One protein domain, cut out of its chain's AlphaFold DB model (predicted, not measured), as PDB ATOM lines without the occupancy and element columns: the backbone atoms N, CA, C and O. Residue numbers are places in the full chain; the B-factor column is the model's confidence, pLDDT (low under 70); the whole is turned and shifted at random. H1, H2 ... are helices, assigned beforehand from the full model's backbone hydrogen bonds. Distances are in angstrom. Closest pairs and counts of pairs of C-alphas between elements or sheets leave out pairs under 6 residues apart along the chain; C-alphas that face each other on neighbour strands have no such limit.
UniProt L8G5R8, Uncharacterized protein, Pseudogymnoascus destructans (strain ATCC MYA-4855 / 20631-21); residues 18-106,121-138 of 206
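This is residues 18 to 106 and 121 to 138 of the 206 residues of an uncharacterized protein of Pseudogymnoascus destructans (strain ATCC MYA-4855 / 20631-21) (UniProt L8G5R8). A long helix, H2, is the spine of an open, all-helix model, and H4 and H5, nearly in line with each other, fold back along one side of it, with the short H3 at the turn. On the other side of H2, H1 folds back at its beginning and H6 reaches away from it, with residues 127 to 138 sticking out. The printed part has 107 residues, with six named helices, H1 to H6 in chain order, and no named strand. It is loose, with a radius of gyration of the C-alphas of 17.5 A, and flat, spanning 52 by 42 by 19 A.

H1, residues 18 to 26, and H2, residues 29 to 53, are close but not clearly touching, with closest C-alphas those of Arg 24 and Arg 32, 7.3 A apart. They run opposite ways at a steep tilt of 46 degrees. H3, residues 56 to 59, is close to but not clearly touching H4, residues 63 to 83, the closest C-alphas being those of Phe 58 and Gln 66 at 6.5 A. H4 touches H2 at residues 41 to 52 of H2 alone, opposite ways at a steep tilt of 38 degrees, and the closest C-alphas are those of Thr 45 and Arg 74, 5.8 A apart. H5, residues 88 to 94, touches H2 at residues 33 to 41 of H2 alone, with the C-alphas of Ala 37 and Ala 88 closest at 4.8 A. H5 and H2 run opposite ways at a shallow tilt of 34.6 degrees, only just short of steep. H6, residues 122 to 135, is close to but not clearly touching H2, with the C-alphas of Arg 39 and Val 123 closest at 7.7 A. H6 is apart from H4 and H5. Every O i to N i+4 pair is within hydrogen-bond range in H1, H2, H4, H5 and H6, while H3 is too short for such a pair.

H1 begins at C-alpha 18, at (-13.999, 159.205, 370.085). H2 measures 36.0 A from first to last C-alpha, and H4 measures 30.4 A, ending at C-alpha 83, at (15.217, 143.473, 381.542). H6 measures 19.1 A and ends at C-alpha 135, at (-23.150, 150.706, 385.170).

The C-alphas of Gly 102 and Tyr 138, the two farthest apart, are 53.2 A apart. The links from H1 through H5 are tight. Residues 95 to 106 hold no named element. Residues 107 to 120 are cut out, with C-alphas 106 and 121 24.4 A apart across the cut. Mean pLDDT of the printed part is 70.7, and residues 18 to 21, 23 to 24, 96 to 106 and 121 to 138 are under 70.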
ATOM      1  N   LYS A  18     -14.125 158.819 371.504       67.19
ATOM      2  CA  LYS A  18     -13.999 159.205 370.085       67.19
ATOM      3  C   LYS A  18     -12.746 160.034 369.792       67.19
ATOM      4  O   LYS A  18     -12.117 159.847 368.752       67.19
ATOM      5  N   ARG A  19     -12.369 160.951 370.689       66.44
ATOM      6  CA  ARG A  19     -11.153 161.770 370.543       66.44
ATOM      7  C   ARG A  19      -9.892 160.906 370.616       66.44
ATOM      8  O   ARG A  19      -8.990 161.090 369.802       66.44
ATOM      9  N   VAL A  20      -9.855 159.946 371.538       64.44
ATOM     10  CA  VAL A  20      -8.742 158.994 371.687       64.44
ATOM     11  C   VAL A  20      -8.646 158.053 370.483       64.44
ATOM     12  O   VAL A  20      -7.546 157.819 369.980       64.44
ATOM     13  N   GLU A  21      -9.775 157.552 369.976       67.12
ATOM     14  CA  GLU A  21      -9.808 156.732 368.757       67.12
ATOM     15  C   GLU A  21      -9.308 157.502 367.535       67.12
ATOM     16  O   GLU A  21      -8.483 156.985 366.784       67.12
ATOM     17  N   LYS A  22      -9.756 158.751 367.357       70.75
ATOM     18  CA  LYS A  22      -9.299 159.603 366.257       70.75
ATOM     19  C   LYS A  22      -7.787 159.837 366.329       70.75
ATOM     20  O   LYS A  22      -7.091 159.521 365.374       70.75
ATOM     21  N   ARG A  23      -7.270 160.230 367.503       67.44
ATOM     22  CA  ARG A  23      -5.823 160.379 367.747       67.44
ATOM     23  C   ARG A  23      -5.048 159.107 367.386       67.44
ATOM     24  O   ARG A  23      -3.981 159.187 366.799       67.44
ATOM     25  N   ARG A  24      -5.581 157.921 367.706       65.88
ATOM     26  CA  ARG A  24      -4.939 156.635 367.378       65.88
ATOM     27  C   ARG A  24      -4.904 156.307 365.894       65.88
ATOM     28  O   ARG A  24      -3.972 155.628 365.469       65.88
ATOM     29  N   ASN A  25      -5.919 156.722 365.148       70.50
ATOM     30  CA  ASN A  25      -5.958 156.526 363.704       70.50
ATOM     31  C   ASN A  25      -4.993 157.475 362.985       70.50
ATOM     32  O   ASN A  25      -4.481 157.109 361.932       70.50
ATOM     33  N   ASP A  26      -4.718 158.633 363.589       73.81
ATOM     34  CA  ASP A  26      -3.819 159.655 363.055       73.81
ATOM     35  C   ASP A  26      -2.337 159.430 363.453       73.81
ATOM     36  O   ASP A  26      -1.456 160.086 362.905       73.81
ATOM     37  N   MET A  27      -2.038 158.499 364.375       74.44
ATOM     38  CA  MET A  27      -0.660 158.171 364.786       74.44
ATOM     39  C   MET A  27       0.079 157.312 363.755       74.44
ATOM     40  O   MET A  27      -0.454 156.321 363.241       74.44
ATOM     41  N   SER A  28       1.358 157.623 363.555       75.69
ATOM     42  CA  SER A  28       2.269 156.813 362.744       75.69
ATOM     43  C   SER A  28       2.529 155.433 363.375       75.69
ATOM     44  O   SER A  28       2.317 155.203 364.569       75.69
ATOM     45  N   GLU A  29       2.990 154.462 362.579       73.94
ATOM     46  CA  GLU A  29       3.342 153.131 363.094       73.94
ATOM     47  C   GLU A  29       4.368 153.122 364.248       73.94
ATOM     48  O   GLU A  29       4.135 152.373 365.206       73.94
ATOM     49  N   PRO A  30       5.476 153.896 364.219       71.06
ATOM     50  CA  PRO A  30       6.408 153.944 365.347       71.06
ATOM     51  C   PRO A  30       5.762 154.540 366.605       71.06
ATOM     52  O   PRO A  30       5.886 153.956 367.681       71.06
ATOM     53  N   GLU A  31       4.973 155.608 366.477       71.88
ATOM     54  CA  GLU A  31       4.239 156.205 367.602       71.88
ATOM     55  C   GLU A  31       3.211 155.232 368.191       71.88
ATOM     56  O   GLU A  31       3.107 155.093 369.409       71.88
ATOM     57  N   ARG A  32       2.498 154.469 367.349       74.75
ATOM     58  CA  ARG A  32       1.582 153.418 367.824       74.75
ATOM     59  C   ARG A  32       2.309 152.310 368.577       74.75
ATOM     60  O   ARG A  32       1.730 151.747 369.508       74.75
ATOM     61  N   LYS A  33       3.537 151.951 368.188       76.44
ATOM     62  CA  LYS A  33       4.340 150.953 368.919       76.44
ATOM     63  C   LYS A  33       4.719 151.467 370.308       76.44
ATOM     64  O   LYS A  33       4.569 150.719 371.272       76.44
ATOM     65  N   ILE A  34       5.105 152.735 370.412       75.00
ATOM     66  CA  ILE A  34       5.439 153.393 371.681       75.00
ATOM     67  C   ILE A  34       4.194 153.530 372.575       75.00
ATOM     68  O   ILE A  34       4.223 153.088 373.722       75.00
ATOM     69  N   ASP A  35       3.069 154.036 372.053       74.19
ATOM     70  CA  ASP A  35       1.786 154.138 372.781       74.19
ATOM     71  C   ASP A  35       1.324 152.769 373.302       74.19
ATOM     72  O   ASP A  35       0.899 152.636 374.450       74.19
ATOM     73  N   ASN A  36       1.448 151.715 372.491       77.38
ATOM     74  CA  ASN A  36       1.119 150.361 372.931       77.38
ATOM     75  C   ASN A  36       2.055 149.859 374.039       77.38
ATOM     76  O   ASN A  36       1.574 149.211 374.971       77.38
ATOM     77  N   ALA A  37       3.358 150.145 373.957       76.94
ATOM     78  CA  ALA A  37       4.323 149.763 374.985       76.94
ATOM     79  C   ALA A  37       4.032 150.481 376.313       76.94
ATOM     80  O   ALA A  37       3.877 149.810 377.334       76.94
ATOM     81  N   LYS A  38       3.810 151.805 376.278       80.25
ATOM     82  CA  LYS A  38       3.417 152.613 377.447       80.25
ATOM     83  C   LYS A  38       2.155 152.059 378.108       80.25
ATOM     84  O   LYS A  38       2.155 151.757 379.298       80.25
ATOM     85  N   ARG A  39       1.105 151.782 377.326       74.81
ATOM     86  CA  ARG A  39      -0.131 151.167 377.848       74.81
ATOM     87  C   ARG A  39       0.101 149.790 378.456       74.81
ATOM     88  O   ARG A  39      -0.505 149.455 379.473       74.81
ATOM     89  N   ALA A  40       0.936 148.968 377.825       75.75
ATOM     90  CA  ALA A  40       1.249 147.642 378.333       75.75
ATOM     91  C   ALA A  40       2.026 147.711 379.659       75.75
ATOM     92  O   ALA A  40       1.811 146.857 380.524       75.75
ATOM     93  N   ASP A  41       2.892 148.714 379.833       74.56
ATOM     94  CA  ASP A  41       3.620 148.974 381.077       74.56
ATOM     95  C   ASP A  41       2.666 149.401 382.198       74.56
ATOM     96  O   ASP A  41       2.685 148.808 383.286       74.56
ATOM     97  N   THR A  42       1.765 150.346 381.914       77.25
ATOM     98  CA  THR A  42       0.727 150.793 382.854       77.25
ATOM     99  C   THR A  42      -0.170 149.632 383.273       77.25
ATOM    100  O   THR A  42      -0.347 149.373 384.464       77.25
ATOM    101  N   ALA A  43      -0.669 148.849 382.311       73.75
ATOM    102  CA  ALA A  43      -1.543 147.710 382.585       73.75
ATOM    103  C   ALA A  43      -0.862 146.634 383.448       73.75
ATOM    104  O   ALA A  43      -1.480 146.089 384.367       73.75
ATOM    105  N   ALA A  44       0.414 146.329 383.189       76.25
ATOM    106  CA  ALA A  44       1.158 145.363 383.995       76.25
ATOM    107  C   ALA A  44       1.374 145.855 385.430       76.25
ATOM    108  O   ALA A  44       1.221 145.079 386.378       76.25
ATOM    109  N   THR A  45       1.666 147.144 385.587       80.69
ATOM    110  CA  THR A  45       1.830 147.785 386.894       80.69
ATOM    111  C   THR A  45       0.521 147.758 387.680       80.69
ATOM    112  O   THR A  45       0.486 147.267 388.811       80.69
ATOM    113  N   ALA A  46      -0.585 148.180 387.062       77.50
ATOM    114  CA  ALA A  46      -1.912 148.171 387.670       77.50
ATOM    115  C   ALA A  46      -2.346 146.756 388.089       77.50
ATOM    116  O   ALA A  46      -2.826 146.551 389.206       77.50
ATOM    117  N   TYR A  47      -2.126 145.751 387.236       80.12
ATOM    118  CA  TYR A  47      -2.457 144.361 387.551       80.12
ATOM    119  C   TYR A  47      -1.644 143.815 388.732       80.12
ATOM    120  O   TYR A  47      -2.195 143.154 389.619       80.12
ATOM    121  N   ALA A  48      -0.342 144.106 388.776       78.94
ATOM    122  CA  ALA A  48       0.528 143.685 389.869       78.94
ATOM    123  C   ALA A  48       0.140 144.346 391.201       78.94
ATOM    124  O   ALA A  48       0.070 143.661 392.223       78.94
ATOM    125  N   VAL A  49      -0.176 145.644 391.184       84.56
ATOM    126  CA  VAL A  49      -0.655 146.380 392.365       84.56
ATOM    127  C   VAL A  49      -2.024 145.865 392.813       84.56
ATOM    128  O   VAL A  49      -2.235 145.651 394.005       84.56
ATOM    129  N   LYS A  50      -2.947 145.581 391.886       85.56
ATOM    130  CA  LYS A  50      -4.252 144.984 392.214       85.56
ATOM    131  C   LYS A  50      -4.091 143.633 392.911       85.56
ATOM    132  O   LYS A  50      -4.748 143.384 393.919       85.56
ATOM    133  N   LYS A  51      -3.196 142.774 392.410       85.44
ATOM    134  CA  LYS A  51      -2.867 141.497 393.064       85.44
ATOM    135  C   LYS A  51      -2.276 141.696 394.456       85.44
ATOM    136  O   LYS A  51      -2.685 140.992 395.371       85.44
ATOM    137  N   LEU A  52      -1.363 142.656 394.616       84.69
ATOM    138  CA  LEU A  52      -0.758 143.001 395.904       84.69
ATOM    139  C   LEU A  52      -1.834 143.400 396.927       84.69
ATOM    140  O   LEU A  52      -1.910 142.804 397.997       84.69
ATOM    141  N   ARG A  53      -2.725 144.328 396.556       85.00
ATOM    142  CA  ARG A  53      -3.836 144.807 397.402       85.00
ATOM    143  C   ARG A  53      -4.845 143.715 397.767       85.00
ATOM    144  O   ARG A  53      -5.526 143.811 398.783       85.00
ATOM    145  N   GLY A  54      -4.948 142.675 396.942       84.38
ATOM    146  CA  GLY A  54      -5.786 141.511 397.219       84.38
ATOM    147  C   GLY A  54      -5.252 140.606 398.334       84.38
ATOM    148  O   GLY A  54      -6.024 139.817 398.874       84.38
ATOM    149  N   THR A  55      -3.967 140.703 398.691       88.00
ATOM    150  CA  THR A  55      -3.359 139.845 399.721       88.00
ATOM    151  C   THR A  55      -3.724 140.305 401.131       88.00
ATOM    152  O   THR A  55      -3.731 141.500 401.417       88.00
ATOM    153  N   GLN A  56      -3.996 139.355 402.031       85.06
ATOM    154  CA  GLN A  56      -4.317 139.666 403.428       85.06
ATOM    155  C   GLN A  56      -3.144 140.372 404.124       85.06
ATOM    156  O   GLN A  56      -3.331 141.419 404.725       85.06
ATOM    157  N   GLN A  57      -1.919 139.906 403.858       85.31
ATOM    158  CA  GLN A  57      -0.677 140.534 404.317       85.31
ATOM    159  C   GLN A  57      -0.553 142.014 403.939       85.31
ATOM    160  O   GLN A  57       0.132 142.741 404.635       85.31
ATOM    161  N   PHE A  58      -1.151 142.462 402.831       86.75
ATOM    162  CA  PHE A  58      -1.136 143.877 402.463       86.75
ATOM    163  C   PHE A  58      -2.169 144.684 403.252       86.75
ATOM    164  O   PHE A  58      -1.908 145.823 403.620       86.75
ATOM    165  N   LYS A  59      -3.337 144.092 403.515       86.38
ATOM    166  CA  LYS A  59      -4.425 144.735 404.264       86.38
ATOM    167  C   LYS A  59      -4.094 144.906 405.743       86.38
ATOM    168  O   LYS A  59      -4.583 145.846 406.354       86.38
ATOM    169  N   ASP A  60      -3.270 144.012 406.280       88.44
ATOM    170  CA  ASP A  60      -2.868 144.019 407.686       88.44
ATOM    171  C   ASP A  60      -1.725 145.023 407.980       88.44
ATOM    172  O   ASP A  60      -1.386 145.235 409.141       88.44
ATOM    173  N   LEU A  61      -1.123 145.643 406.951       88.88
ATOM    174  CA  LEU A  61      -0.032 146.626 407.088       88.88
ATOM    175  C   LEU A  61      -0.541 148.035 407.405       88.88
ATOM    176  O   LEU A  61      -1.662 148.403 407.042       88.88
ATOM    177  N   ASN A  62       0.333 148.857 407.989       87.06
ATOM    178  CA  ASN A  62       0.071 150.280 408.218       87.06
ATOM    179  C   ASN A  62       0.008 151.049 406.875       87.06
ATOM    180  O   ASN A  62       0.784 150.726 405.975       87.06
ATOM    181  N   PRO A  63      -0.851 152.073 406.700       85.81
ATOM    182  CA  PRO A  63      -0.904 152.911 405.496       85.81
ATOM    183  C   PRO A  63       0.450 153.336 404.899       85.81
ATOM    184  O   PRO A  63       0.631 153.239 403.688       85.81
ATOM    185  N   THR A  64       1.430 153.726 405.717       85.81
ATOM    186  CA  THR A  64       2.777 154.084 405.228       85.81
ATOM    187  C   THR A  64       3.518 152.890 404.616       85.81
ATOM    188  O   THR A  64       4.083 152.985 403.530       85.81
ATOM    189  N   GLU A  65       3.453 151.726 405.257       83.56
ATOM    190  CA  GLU A  65       4.052 150.483 404.754       83.56
ATOM    191  C   GLU A  65       3.313 149.960 403.511       83.56
ATOM    192  O   GLU A  65       3.915 149.347 402.626       83.56
ATOM    193  N   GLN A  66       2.005 150.214 403.410       83.12
ATOM    194  CA  GLN A  66       1.217 149.912 402.215       83.12
ATOM    195  C   GLN A  66       1.707 150.726 401.011       83.12
ATOM    196  O   GLN A  66       1.882 150.163 399.925       83.12
ATOM    197  N   GLU A  67       1.961 152.023 401.186       85.31
ATOM    198  CA  GLU A  67       2.491 152.894 400.132       85.31
ATOM    199  C   GLU A  67       3.895 152.475 399.690       85.31
ATOM    200  O   GLU A  67       4.134 152.300 398.490       85.31
ATOM    201  N   GLU A  68       4.799 152.215 400.638       87.19
ATOM    202  CA  GLU A  68       6.150 151.723 400.345       87.19
ATOM    203  C   GLU A  68       6.113 150.409 399.561       87.19
ATOM    204  O   GLU A  68       6.829 150.232 398.571       87.19
ATOM    205  N   ARG A  69       5.224 149.493 399.947       84.44
ATOM    206  CA  ARG A  69       5.091 148.187 399.300       84.44
ATOM    207  C   ARG A  69       4.448 148.281 397.919       84.44
ATOM    208  O   ARG A  69       4.804 147.506 397.030       84.44
ATOM    209  N   VAL A  70       3.549 149.244 397.699       85.06
ATOM    210  CA  VAL A  70       3.046 149.578 396.357       85.06
ATOM    211  C   VAL A  70       4.167 150.156 395.500       85.06
ATOM    212  O   VAL A  70       4.339 149.696 394.372       85.06
ATOM    213  N   LYS A  71       4.954 151.104 396.022       85.62
ATOM    214  CA  LYS A  71       6.082 151.713 395.304       85.62
ATOM    215  C   LYS A  71       7.121 150.664 394.905       85.62
ATOM    216  O   LYS A  71       7.409 150.520 393.718       85.62
ATOM    217  N   ALA A  72       7.549 149.828 395.850       86.62
ATOM    218  CA  ALA A  72       8.453 148.711 395.589       86.62
ATOM    219  C   ALA A  72       7.899 147.756 394.518       86.62
ATOM    220  O   ALA A  72       8.641 147.276 393.659       86.62
ATOM    221  N   LYS A  73       6.581 147.506 394.518       85.69
ATOM    222  CA  LYS A  73       5.956 146.648 393.505       85.69
ATOM    223  C   LYS A  73       5.946 147.283 392.115       85.69
ATOM    224  O   LYS A  73       6.136 146.567 391.132       85.69
ATOM    225  N   ARG A  74       5.733 148.599 392.023       84.75
ATOM    226  CA  ARG A  74       5.829 149.357 390.763       84.75
ATOM    227  C   ARG A  74       7.252 149.287 390.203       84.75
ATOM    228  O   ARG A  74       7.424 148.943 389.034       84.75
ATOM    229  N   ASP A  75       8.257 149.502 391.051       82.56
ATOM    230  CA  ASP A  75       9.668 149.425 390.660       82.56
ATOM    231  C   ASP A  75      10.075 148.015 390.212       82.56
ATOM    232  O   ASP A  75      10.734 147.861 389.183       82.56
ATOM    233  N   GLU A  76       9.625 146.968 390.912       84.94
ATOM    234  CA  GLU A  76       9.872 145.572 390.525       84.94
ATOM    235  C   GLU A  76       9.339 145.273 389.114       84.94
ATOM    236  O   GLU A  76      10.027 144.653 388.298       84.94
ATOM    237  N   VAL A  77       8.111 145.712 388.812       82.50
ATOM    238  CA  VAL A  77       7.497 145.517 387.490       82.50
ATOM    239  C   VAL A  77       8.272 146.280 386.420       82.50
ATOM    240  O   VAL A  77       8.561 145.701 385.371       82.50
ATOM    241  N   ARG A  78       8.660 147.531 386.690       81.12
ATOM    242  CA  ARG A  78       9.475 148.332 385.767       81.12
ATOM    243  C   ARG A  78      10.801 147.639 385.456       81.12
ATOM    244  O   ARG A  78      11.119 147.440 384.288       81.12
ATOM    245  N   ILE A  79      11.540 147.202 386.479       86.19
ATOM    246  CA  ILE A  79      12.842 146.532 386.316       86.19
ATOM    247  C   ILE A  79      12.710 145.251 385.486       86.19
ATOM    248  O   ILE A  79      13.525 145.014 384.594       86.19
ATOM    249  N   LYS A  80      11.680 144.431 385.735       84.88
ATOM    250  CA  LYS A  80      11.435 143.215 384.939       84.88
ATOM    251  C   LYS A  80      11.193 143.540 383.470       84.88
ATOM    252  O   LYS A  80      11.817 142.943 382.606       84.88
ATOM    253  N   ARG A  81      10.345 144.528 383.186       82.94
ATOM    254  CA  ARG A  81      10.001 144.897 381.806       82.94
ATOM    255  C   ARG A  81      11.156 145.554 381.054       82.94
ATOM    256  O   ARG A  81      11.274 145.347 379.850       82.94
ATOM    257  N   VAL A  82      12.019 146.294 381.755       82.44
ATOM    258  CA  VAL A  82      13.293 146.789 381.207       82.44
ATOM    259  C   VAL A  82      14.207 145.621 380.853       82.44
ATOM    260  O   VAL A  82      14.709 145.569 379.737       82.44
ATOM    261  N   ARG A  83      14.384 144.663 381.773       77.94
ATOM    262  CA  ARG A  83      15.217 143.473 381.542       77.94
ATOM    263  C   ARG A  83      14.723 142.643 380.356       77.94
ATOM    264  O   ARG A  83      15.543 142.166 379.581       77.94
ATOM    265  N   ASP A  84      13.411 142.500 380.210       79.00
ATOM    266  CA  ASP A  84      12.799 141.765 379.099       79.00
ATOM    267  C   ASP A  84      12.831 142.559 377.773       79.00
ATOM    268  O   ASP A  84      12.490 142.018 376.724       79.00
ATOM    269  N   GLY A  85      13.229 143.838 377.802       79.25
ATOM    270  CA  GLY A  85      13.315 144.711 376.627       79.25
ATOM    271  C   GLY A  85      11.965 145.195 376.088       79.25
ATOM    272  O   GLY A  85      11.885 145.674 374.959       79.25
ATOM    273  N   ILE A  86      10.894 145.059 376.875       80.19
ATOM    274  CA  ILE A  86       9.510 145.364 376.468       80.19
ATOM    275  C   ILE A  86       9.048 146.721 377.032       80.19
ATOM    276  O   ILE A  86       8.002 147.232 376.635       80.19
ATOM    277  N   HIS A  87       9.812 147.318 377.955       81.88
ATOM    278  CA  HIS A  87       9.504 148.642 378.497       81.88
ATOM    279  C   HIS A  87       9.510 149.709 377.395       81.88
ATOM    280  O   HIS A  87      10.389 149.701 376.533       81.88
ATOM    281  N   ALA A  88       8.562 150.646 377.454       76.50
ATOM    282  CA  ALA A  88       8.419 151.753 376.518       76.50
ATOM    283  C   ALA A  88       9.731 152.486 376.225       76.50
ATOM    284  O   ALA A  88      10.013 152.720 375.058       76.50
ATOM    285  N   SER A  89      10.565 152.755 377.234       74.00
ATOM    286  CA  SER A  89      11.853 153.434 377.027       74.00
ATOM    287  C   SER A  89      12.831 152.627 376.164       74.00
ATOM    288  O   SER A  89      13.553 153.189 375.348       74.00
ATOM    289  N   ILE A  90      12.829 151.298 376.288       75.44
ATOM    290  CA  ILE A  90      13.644 150.410 375.446       75.44
ATOM    291  C   ILE A  90      13.058 150.326 374.033       75.44
ATOM    292  O   ILE A  90      13.797 150.285 373.053       75.44
ATOM    293  N   VAL A  91      11.729 150.334 373.905       72.62
ATOM    294  CA  VAL A  91      11.047 150.367 372.601       72.62
ATOM    295  C   VAL A  91      11.330 151.681 371.866       72.62
ATOM    296  O   VAL A  91      11.600 151.650 370.670       72.62
ATOM    297  N   GLU A  92      11.324 152.809 372.575       73.88
ATOM    298  CA  GLU A  92      11.705 154.138 372.079       73.88
ATOM    299  C   GLU A  92      13.165 154.153 371.595       73.88
ATOM    300  O   GLU A  92      13.430 154.488 370.437       73.88
ATOM    301  N   GLN A  93      14.100 153.655 372.414       74.12
ATOM    302  CA  GLN A  93      15.515 153.518 372.042       74.12
ATOM    303  C   GLN A  93      15.723 152.624 370.811       74.12
ATOM    304  O   GLN A  93      16.453 152.995 369.892       74.12
ATOM    305  N   ASN A  94      15.050 151.473 370.748       72.00
ATOM    306  CA  ASN A  94      15.136 150.547 369.614       72.00
ATOM    307  C   ASN A  94      14.550 151.126 368.317       72.00
ATOM    308  O   ASN A  94      14.908 150.679 367.228       72.00
ATOM    309  N   LEU A  95      13.643 152.101 368.421       70.25
ATOM    310  CA  LEU A  95      13.083 152.836 367.285       70.25
ATOM    311  C   LEU A  95      13.922 154.067 366.905       70.25
ATOM    312  O   LEU A  95      13.575 154.748 365.943       70.25
ATOM    313  N   GLY A  96      15.024 154.340 367.617       61.38
ATOM    314  CA  GLY A  96      15.894 155.494 367.376       61.38
ATOM    315  C   GLY A  96      15.301 156.826 367.841       61.38
ATOM    316  O   GLY A  96      15.778 157.877 367.431       61.38
ATOM    317  N   ILE A  97      14.263 156.786 368.678       57.75
ATOM    318  CA  ILE A  97      13.552 157.950 369.207       57.75
ATOM    319  C   ILE A  97      13.957 158.061 370.679       57.75
ATOM    320  O   ILE A  97      13.313 157.491 371.551       57.75
ATOM    321  N   GLY A  98      15.097 158.687 370.966       42.31
ATOM    322  CA  GLY A  98      15.595 158.820 372.338       42.31
ATOM    323  C   GLY A  98      16.936 159.544 372.425       42.31
ATOM    324  O   GLY A  98      17.722 159.519 371.483       42.31
ATOM    325  N   GLU A  99      17.198 160.150 373.584       45.91
ATOM    326  CA  GLU A  99      18.280 161.110 373.892       45.91
ATOM    327  C   GLU A  99      19.727 160.633 373.604       45.91
ATOM    328  O   GLU A  99      20.668 161.417 373.675       45.91
ATOM    329  N   GLY A 100      19.925 159.361 373.240       46.25
ATOM    330  CA  GLY A 100      21.230 158.774 372.898       46.25
ATOM    331  C   GLY A 100      21.305 158.052 371.544       46.25
ATOM    332  O   GLY A 100      22.310 157.394 371.279       46.25
ATOM    333  N   GLY A 101      20.273 158.121 370.696       38.47
ATOM    334  CA  GLY A 101      20.205 157.413 369.408       38.47
ATOM    335  C   GLY A 101      20.105 158.383 368.230       38.47
ATOM    336  O   GLY A 101      19.288 159.293 368.251       38.47
ATOM    337  N   GLY A 102      20.960 158.218 367.217       44.78
ATOM    338  CA  GLY A 102      21.167 159.195 366.140       44.78
ATOM    339  C   GLY A 102      19.946 159.552 365.273       44.78
ATOM    340  O   GLY A 102      18.901 158.920 365.329       44.78
ATOM    341  N   ALA A 103      20.137 160.575 364.431       38.66
ATOM    342  CA  ALA A 103      19.245 161.151 363.405       38.66
ATOM    343  C   ALA A 103      17.825 161.611 363.819       38.66
ATOM    344  O   ALA A 103      17.295 162.496 363.152       38.66
ATOM    345  N   TYR A 104      17.236 161.099 364.905       42.25
ATOM    346  CA  TYR A 104      15.864 161.402 365.341       42.25
ATOM    347  C   TYR A 104      15.761 161.732 366.840       42.25
ATOM    348  O   TYR A 104      14.773 161.397 367.493       42.25
ATOM    349  N   ALA A 105      16.765 162.418 367.397       39.03
ATOM    350  CA  ALA A 105      16.636 163.046 368.709       39.03
ATOM    351  C   ALA A 105      15.521 164.106 368.639       39.03
ATOM    352  O   ALA A 105      15.711 165.191 368.083       39.03
ATOM    353  N   LEU A 106      14.330 163.752 369.129       45.16
ATOM    354  CA  LEU A 106      13.226 164.683 369.313       45.16
ATOM    355  C   LEU A 106      13.635 165.669 370.404       45.16
ATOM    356  O   LEU A 106      13.897 165.285 371.541       45.16
ATOM    357  N   ASP A 121      -3.413 158.133 385.613       48.88
ATOM    358  CA  ASP A 121      -3.800 156.928 384.907       48.88
ATOM    359  C   ASP A 121      -5.024 157.137 383.992       48.88
ATOM    360  O   ASP A 121      -6.143 156.723 384.305       48.88
ATOM    361  N   GLU A 122      -4.790 157.763 382.825       44.66
ATOM    362  CA  GLU A 122      -5.773 157.950 381.739       44.66
ATOM    363  C   GLU A 122      -6.459 156.626 381.337       44.66
ATOM    364  O   GLU A 122      -7.605 156.616 380.887       44.66
ATOM    365  N   VAL A 123      -5.789 155.481 381.532       45.25
ATOM    366  CA  VAL A 123      -6.335 154.140 381.267       45.25
ATOM    367  C   VAL A 123      -7.257 153.680 382.393       45.25
ATOM    368  O   VAL A 123      -8.288 153.074 382.093       45.25
ATOM    369  N   THR A 124      -6.954 153.968 383.663       46.53
ATOM    370  CA  THR A 124      -7.936 153.780 384.745       46.53
ATOM    371  C   THR A 124      -9.070 154.782 384.693       46.53
ATOM    372  O   THR A 124     -10.175 154.374 385.014       46.53
ATOM    373  N   GLN A 125      -8.869 156.021 384.237       48.09
ATOM    374  CA  GLN A 125      -9.975 156.951 383.990       48.09
ATOM    375  C   GLN A 125     -10.850 156.464 382.840       48.09
ATOM    376  O   GLN A 125     -12.059 156.385 383.005       48.09
ATOM    377  N   GLU A 126     -10.284 156.023 381.713       48.34
ATOM    378  CA  GLU A 126     -11.080 155.403 380.650       48.34
ATOM    379  C   GLU A 126     -11.727 154.084 381.094       48.34
ATOM    380  O   GLU A 126     -12.829 153.770 380.657       48.34
ATOM    381  N   ALA A 127     -11.070 153.262 381.920       54.34
ATOM    382  CA  ALA A 127     -11.662 152.032 382.449       54.34
ATOM    383  C   ALA A 127     -12.774 152.329 383.461       54.34
ATOM    384  O   ALA A 127     -13.793 151.650 383.424       54.34
ATOM    385  N   MET A 128     -12.617 153.367 384.284       52.31
ATOM    386  CA  MET A 128     -13.621 153.874 385.215       52.31
ATOM    387  C   MET A 128     -14.793 154.491 384.452       52.31
ATOM    388  O   MET A 128     -15.926 154.156 384.748       52.31
ATOM    389  N   TRP A 129     -14.551 155.279 383.402       51.78
ATOM    390  CA  TRP A 129     -15.593 155.796 382.508       51.78
ATOM    391  C   TRP A 129     -16.261 154.690 381.690       51.78
ATOM    392  O   TRP A 129     -17.438 154.800 381.379       51.78
ATOM    393  N   ARG A 130     -15.560 153.594 381.366       55.09
ATOM    394  CA  ARG A 130     -16.167 152.406 380.739       55.09
ATOM    395  C   ARG A 130     -16.963 151.555 381.724       55.09
ATOM    396  O   ARG A 130     -17.965 150.975 381.321       55.09
ATOM    397  N   GLU A 131     -16.521 151.423 382.973       53.91
ATOM    398  CA  GLU A 131     -17.287 150.769 384.041       53.91
ATOM    399  C   GLU A 131     -18.509 151.607 384.414       53.91
ATOM    400  O   GLU A 131     -19.584 151.041 384.577       53.91
ATOM    401  N   ASP A 132     -18.379 152.933 384.416       47.25
ATOM    402  CA  ASP A 132     -19.468 153.887 384.603       47.25
ATOM    403  C   ASP A 132     -20.419 153.895 383.394       47.25
ATOM    404  O   ASP A 132     -21.619 153.830 383.585       47.25
ATOM    405  N   GLU A 133     -19.945 153.809 382.144       52.72
ATOM    406  CA  GLU A 133     -20.799 153.579 380.956       52.72
ATOM    407  C   GLU A 133     -21.491 152.205 380.972       52.72
ATOM    408  O   GLU A 133     -22.546 152.037 380.365       52.72
ATOM    409  N   LYS A 134     -20.914 151.204 381.648       58.75
ATOM    410  CA  LYS A 134     -21.489 149.857 381.786       58.75
ATOM    411  C   LYS A 134     -22.472 149.772 382.959       58.75
ATOM    412  O   LYS A 134     -23.441 149.024 382.865       58.75
ATOM    413  N   ALA A 135     -22.253 150.546 384.023       52.53
ATOM    414  CA  ALA A 135     -23.150 150.706 385.170       52.53
ATOM    415  C   ALA A 135     -24.319 151.657 384.849       52.53
ATOM    416  O   ALA A 135     -25.471 151.328 385.119       52.53
ATOM    417  N   ASN A 136     -24.039 152.763 384.158       47.09
ATOM    418  CA  ASN A 136     -25.000 153.700 383.562       47.09
ATOM    419  C   ASN A 136     -25.456 153.251 382.162       47.09
ATOM    420  O   ASN A 136     -26.148 153.983 381.459       47.09
ATOM    421  N   GLY A 137     -25.092 152.031 381.755       43.50
ATOM    422  CA  GLY A 137     -25.568 151.361 380.544       43.50
ATOM    423  C   GLY A 137     -27.035 150.932 380.626       43.50
ATOM    424  O   GLY A 137     -27.566 150.379 379.662       43.50
ATOM    425  N   TYR A 138     -27.711 151.217 381.745       40.22
ATOM    426  CA  TYR A 138     -29.148 151.457 381.735       40.22
ATOM    427  C   TYR A 138     -29.382 152.688 380.870       40.22
ATOM    428  O   TYR A 138     -29.096 153.813 381.274       40.22
TER     429      TYR A 138